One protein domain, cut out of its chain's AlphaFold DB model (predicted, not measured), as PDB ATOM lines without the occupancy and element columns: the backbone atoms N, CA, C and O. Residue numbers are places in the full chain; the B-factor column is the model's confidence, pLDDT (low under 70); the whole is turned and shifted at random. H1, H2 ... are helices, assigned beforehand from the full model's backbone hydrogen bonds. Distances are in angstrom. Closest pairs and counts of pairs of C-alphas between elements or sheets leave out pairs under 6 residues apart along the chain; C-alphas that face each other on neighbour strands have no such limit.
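This is residues 44 to 88 of the 97 residues of an uncharacterized protein of Rosistilla oblonga (UniProt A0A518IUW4). Two helices, H1 and H3, lie side by side and run the same way, and the chain between them folds back from the last residue of H1 toward the first residue of H3. On this way back it makes one short helix, H2, near the first residues of H1. The printed part has 45 residues with three named helices, in the order H1, H2, H3, and no named strand; its class is all helix. It is compact, with a radius of gyration of the C-alphas of 9.6 A, and spans 25 by 18 by 14 A.

H1, residues 44 to 54, and H2, residues 65 to 68, only just touch, with 3 pairs of C-alphas within 8 A; their closest C-alphas are those of Ala 45 and Leu 68, 5.9 A apart. H1 also touches H3, residues 73 to 86, and the closest C-alphas, those of Ala 48 and Ile 80, are 5.5 A apart. H1 and H3 run the same way at a shallow tilt of 26 degrees. H2 and H3 are close but not clearly touching, with the closest C-alphas, those of Leu 68 and Lys 76, 7.2 A apart. In H1 and H3 every O i to N i+4 pair is within hydrogen-bond range; H2 is too short for such a pair, and its one O i to N i+3 pair is within range.

H1 begins at C-alpha 44, at (17.713, 39.080, 76.819), and measures 15.4 A from first to last C-alpha. H2 has four residues, Asn 65 to Leu 68. H3, the longest helix with 14 residues, measures 19.6 A and ends at C-alpha 86, at (33.654, 42.895, 82.530).

The two C-alphas farthest apart, those of Lys 70 and Glu 88, are 26.4 A apart. The printed part has no cut. The link from H1 to H2 is short, with 10 residues, and the link from H2 to H3 is tight, with 4. The mean pLDDT of the printed part is 74.0; it is under 70 at residues 55 to 66, of which 65 to 66 belong to H2, and at residue 88.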
ATOM      1  N   LEU A  44      16.507  38.244  76.765       75.44
ATOM      2  CA  LEU A  44      17.713  39.080  76.819       75.44
ATOM      3  C   LEU A  44      17.786  39.851  78.137       75.44
ATOM      4  O   LEU A  44      18.832  39.862  78.787       75.44
ATOM      5  N   ALA A  45      16.678  40.458  78.556       72.81
ATOM      6  CA  ALA A  45      16.617  41.163  79.833       72.81
ATOM      7  C   ALA A  45      16.818  40.199  81.012       72.81
ATOM      8  O   ALA A  45      17.533  40.537  81.952       72.81
ATOM      9  N   GLN A  46      16.284  38.978  80.924       77.50
ATOM     10  CA  GLN A  46      16.500  37.917  81.904       77.50
ATOM     11  C   GLN A  46      17.967  37.523  82.000       77.50
ATOM     12  O   GLN A  46      18.522  37.486  83.091       77.50
ATOM     13  N   ARG A  47      18.643  37.334  80.865       73.81
ATOM     14  CA  ARG A  47      20.071  37.012  80.865       73.81
ATOM     15  C   ARG A  47      20.930  38.135  81.451       73.81
ATOM     16  O   ARG A  47      21.879  37.851  82.175       73.81
ATOM     17  N   ALA A  48      20.615  39.395  81.154       75.06
ATOM     18  CA  ALA A  48      21.298  40.537  81.760       75.06
ATOM     19  C   ALA A  48      21.046  40.599  83.275       75.06
ATOM     20  O   ALA A  48      21.984  40.777  84.049       75.06
ATOM     21  N   TYR A  49      19.797  40.396  83.696       76.25
ATOM     22  CA  TYR A  49      19.394  40.367  85.099       76.25
ATOM     23  C   TYR A  49      20.092  39.246  85.879       76.25
ATOM     24  O   TYR A  49      20.624  39.495  86.961       76.25
ATOM     25  N   ASP A  50      20.172  38.041  85.317       76.44
ATOM     26  CA  ASP A  50      20.873  36.909  85.923       76.44
ATOM     27  C   ASP A  50      22.370  37.203  86.075       76.44
ATOM     28  O   ASP A  50      22.940  36.962  87.136       76.44
ATOM     29  N   LEU A  51      23.013  37.784  85.054       73.44
ATOM     30  CA  LEU A  51      24.429  38.164  85.119       73.44
ATOM     31  C   LEU A  51      24.696  39.224  86.193       73.44
ATOM     32  O   LEU A  51      25.673  39.102  86.933       73.44
ATOM     33  N   LEU A  52      23.823  40.225  86.299       74.56
ATOM     34  CA  LEU A  52      23.902  41.277  87.314       74.56
ATOM     35  C   LEU A  52      23.662  40.728  88.725       74.56
ATOM     36  O   LEU A  52      24.355  41.119  89.657       74.56
ATOM     37  N   THR A  53      22.713  39.804  88.881       73.94
ATOM     38  CA  THR A  53      22.349  39.229  90.184       73.94
ATOM     39  C   THR A  53      23.402  38.238  90.673       73.94
ATOM     40  O   THR A  53      23.809  38.290  91.831       73.94
ATOM     41  N   LEU A  54      23.883  37.351  89.795       74.44
ATOM     42  CA  LEU A  54      24.884  36.333  90.135       74.44
ATOM     43  C   LEU A  54      26.268  36.927  90.400       74.44
ATOM     44  O   LEU A  54      27.052  36.331  91.133       74.44
ATOM     45  N   ASN A  55      26.573  38.086  89.812       69.94
ATOM     46  CA  ASN A  55      27.878  38.730  89.937       69.94
ATOM     47  C   ASN A  55      27.784  40.129  90.558       69.94
ATOM     48  O   ASN A  55      28.624  40.988  90.283       69.94
ATOM     49  N   ALA A  56      26.785  40.355  91.413       68.06
ATOM     50  CA  ALA A  56      26.541  41.638  92.073       68.06
ATOM     51  C   ALA A  56      27.742  42.145  92.900       68.06
ATOM     52  O   ALA A  56      27.890  43.348  93.100       68.06
ATOM     53  N   ASP A  57      28.615  41.241  93.356       68.19
ATOM     54  CA  ASP A  57      29.835  41.584  94.095       68.19
ATOM     55  C   ASP A  57      30.986  42.056  93.188       68.19
ATOM     56  O   ASP A  57      31.902  42.736  93.649       68.19
ATOM     57  N   GLN A  58      30.955  41.701  91.900       64.62
ATOM     58  CA  GLN A  58      31.978  42.061  90.907       64.62
ATOM     59  C   GLN A  58      31.528  43.222  90.016       64.62
ATOM     60  O   GLN A  58      32.349  43.996  89.526       64.62
ATOM     61  N   LEU A  59      30.217  43.368  89.831       63.25
ATOM     62  CA  LEU A  59      29.607  44.440  89.065       63.25
ATOM     63  C   LEU A  59      29.015  45.471  90.018       63.25
ATOM     64  O   LEU A  59      27.990  45.246  90.649       63.25
ATOM     65  N   SER A  60      29.588  46.672  90.043       64.50
ATOM     66  CA  SER A  60      29.009  47.821  90.757       64.50
ATOM     67  C   SER A  60      27.738  48.377  90.091       64.50
ATOM     68  O   SER A  60      27.282  49.472  90.420       64.50
ATOM     69  N   LEU A  61      27.195  47.663  89.108       65.31
ATOM     70  CA  LEU A  61      26.100  48.095  88.263       65.31
ATOM     71  C   LEU A  61      24.791  47.538  88.830       65.31
ATOM     72  O   LEU A  61      24.595  46.328  88.891       65.31
ATOM     73  N   ARG A  62      23.889  48.425  89.255       65.69
ATOM     74  CA  ARG A  62      22.540  48.057  89.702       65.69
ATOM     75  C   ARG A  62      21.531  48.631  88.718       65.69
ATOM     76  O   ARG A  62      21.377  49.847  88.651       65.69
ATOM     77  N   PHE A  63      20.861  47.761  87.969       66.06
ATOM     78  CA  PHE A  63      19.750  48.140  87.096       66.06
ATOM     79  C   PHE A  63      18.419  47.782  87.744       66.06
ATOM     80  O   PHE A  63      18.300  46.738  88.380       66.06
ATOM     81  N   ARG A  64      17.414  48.638  87.544       68.19
ATOM     82  CA  ARG A  64      16.012  48.270  87.766       68.19
ATOM     83  C   ARG A  64      15.509  47.540  86.528       68.19
ATOM     84  O   ARG A  64      15.890  47.902  85.411       68.19
ATOM     85  N   ASN A  65      14.633  46.553  86.678       66.25
ATOM     86  CA  ASN A  65      14.086  45.855  85.515       66.25
ATOM     87  C   ASN A  65      13.278  46.807  84.615       66.25
ATOM     88  O   ASN A  65      13.320  46.710  83.391       66.25
ATOM     89  N   SER A  66      12.645  47.832  85.191       67.88
ATOM     90  CA  SER A  66      12.008  48.900  84.409       67.88
ATOM     91  C   SER A  66      12.942  49.613  83.420       67.88
ATOM     92  O   SER A  66      12.463  50.160  82.427       67.88
ATOM     93  N   ASP A  67      14.249  49.655  83.699       72.06
ATOM     94  CA  ASP A  67      15.243  50.257  82.805       72.06
ATOM     95  C   ASP A  67      15.643  49.272  81.702       72.06
ATOM     96  O   ASP A  67      15.667  49.646  80.532       72.06
ATOM     97  N   LEU A  68      15.823  47.990  82.042       72.44
ATOM     98  CA  LEU A  68      16.048  46.903  81.080       72.44
ATOM     99  C   LEU A  68      14.878  46.735  80.099       72.44
ATOM    100  O   LEU A  68      15.096  46.493  78.914       72.44
ATOM    101  N   ALA A  69      13.638  46.898  80.562       70.31
ATOM    102  CA  ALA A  69      12.440  46.799  79.730       70.31
ATOM    103  C   ALA A  69      12.308  47.947  78.711       70.31
ATOM    104  O   ALA A  69      11.674  47.771  77.675       70.31
ATOM    105  N   LYS A  70      12.904  49.114  78.992       78.44
ATOM    106  CA  LYS A  70      12.883  50.292  78.107       78.44
ATOM    107  C   LYS A  70      14.038  50.328  77.108       78.44
ATOM    108  O   LYS A  70      14.027  51.175  76.221       78.44
ATOM    109  N   MET A  71      15.043  49.470  77.275       78.19
ATOM    110  CA  MET A  71      16.173  49.383  76.353       78.19
ATOM    111  C   MET A  71      15.770  48.633  75.085       78.19
ATOM    112  O   MET A  71      15.042  47.644  75.148       78.19
ATOM    113  N   ASP A  72      16.292  49.073  73.945       84.50
ATOM    114  CA  ASP A  72      16.166  48.331  72.694       84.50
ATOM    115  C   ASP A  72      16.996  47.040  72.748       84.50
ATOM    116  O   ASP A  72      18.041  46.985  73.407       84.50
ATOM    117  N   ASP A  73      16.574  46.011  72.013       80.25
ATOM    118  CA  ASP A  73      17.229  44.694  71.984       80.25
ATOM    119  C   ASP A  73      18.725  44.774  71.662       80.25
ATOM    120  O   ASP A  73      19.530  44.047  72.246       80.25
ATOM    121  N   ASP A  74      19.125  45.683  70.770       81.44
ATOM    122  CA  ASP A  74      20.532  45.888  70.422       81.44
ATOM    123  C   ASP A  74      21.332  46.464  71.595       81.44
ATOM    124  O   ASP A  74      22.470  46.059  71.832       81.44
ATOM    125  N   THR A  75      20.716  47.332  72.399       82.31
ATOM    126  CA  THR A  75      21.365  47.886  73.595       82.31
ATOM    127  C   THR A  75      21.421  46.844  74.711       82.31
ATOM    128  O   THR A  75      22.424  46.764  75.414       82.31
ATOM    129  N   LYS A  76      20.404  45.979  74.842       81.81
ATOM    130  CA  LYS A  76      20.450  44.832  75.768       81.81
ATOM    131  C   LYS A  76      21.554  43.848  75.384       81.81
ATOM    132  O   LYS A  76      22.262  43.363  76.259       81.81
ATOM    133  N   ARG A  77      21.740  43.566  74.090       81.81
ATOM    134  CA  ARG A  77      22.831  42.703  73.603       81.81
ATOM    135  C   ARG A  77      24.206  43.294  73.895       81.81
ATOM    136  O   ARG A  77      25.062  42.557  74.375       81.81
ATOM    137  N   LEU A  78      24.394  44.592  73.649       81.62
ATOM    138  CA  LEU A  78      25.632  45.295  73.997       81.62
ATOM    139  C   LEU A  78      25.880  45.264  75.505       81.62
ATOM    140  O   LEU A  78      26.970  44.906  75.924       81.62
ATOM    141  N   LEU A  79      24.851  45.516  76.318       80.81
ATOM    142  CA  LEU A  79      24.955  45.422  77.771       80.81
ATOM    143  C   LEU A  79      25.365  44.011  78.217       80.81
ATOM    144  O   LEU A  79      26.254  43.867  79.044       80.81
ATOM    145  N   ILE A  80      24.753  42.960  77.668       81.62
ATOM    146  CA  ILE A  80      25.131  41.574  77.981       81.62
ATOM    147  C   ILE A  80      26.583  41.300  77.581       81.62
ATOM    148  O   ILE A  80      27.293  40.623  78.323       81.62
ATOM    149  N   GLN A  81      27.021  41.805  76.427       80.25
ATOM    150  CA  GLN A  81      28.399  41.668  75.968       80.25
ATOM    151  C   GLN A  81      29.375  42.381  76.911       80.25
ATOM    152  O   GLN A  81      30.309  41.744  77.387       80.25
ATOM    153  N   ASP A  82      29.104  43.637  77.268       78.62
ATOM    154  CA  ASP A  82      29.916  44.421  78.203       78.62
ATOM    155  C   ASP A  82      29.963  43.774  79.594       78.62
ATOM    156  O   ASP A  82      31.008  43.762  80.245       78.62
ATOM    157  N   LEU A  83      28.846  43.194  80.051       78.25
ATOM    158  CA  LEU A  83      28.783  42.429  81.295       78.25
ATOM    159  C   LEU A  83      29.630  41.154  81.207       78.25
ATOM    160  O   LEU A  83      30.359  40.855  82.145       78.25
ATOM    161  N   CYS A  84      29.581  40.417  80.095       77.06
ATOM    162  CA  CYS A  84      30.421  39.231  79.901       77.06
ATOM    163  C   CYS A  84      31.911  39.593  79.850       77.06
ATOM    164  O   CYS A  84      32.720  38.905  80.472       77.06
ATOM    165  N   ASP A  85      32.263  40.680  79.161       77.88
ATOM    166  CA  ASP A  85      33.635  41.178  79.060       77.88
ATOM    167  C   ASP A  85      34.149  41.669  80.426       77.88
ATOM    168  O   ASP A  85      35.264  41.327  80.821       77.88
ATOM    169  N   SER A  86      33.318  42.391  81.187       71.44
ATOM    170  CA  SER A  86      33.654  42.895  82.530       71.44
ATOM    171  C   SER A  86      33.800  41.782  83.567       71.44
ATOM    172  O   SER A  86      34.601  41.902  84.489       71.44
ATOM    173  N   LEU A  87      33.036  40.700  83.419       70.69
ATOM    174  CA  LEU A  87      33.114  39.520  84.281       70.69
ATOM    175  C   LEU A  87      34.211  38.537  83.854       70.69
ATOM    176  O   LEU A  87      34.321  37.458  84.434       70.69
ATOM    177  N   GLU A  88      34.970  38.861  82.801       68.00
ATOM    178  CA  GLU A  88      35.890  37.943  82.127       68.00
ATOM    179  C   GLU A  88      35.246  36.575  81.816       68.00
ATOM    180  O   GLU A  88      35.942  35.564  81.667       68.00
TER     181      GLU A  88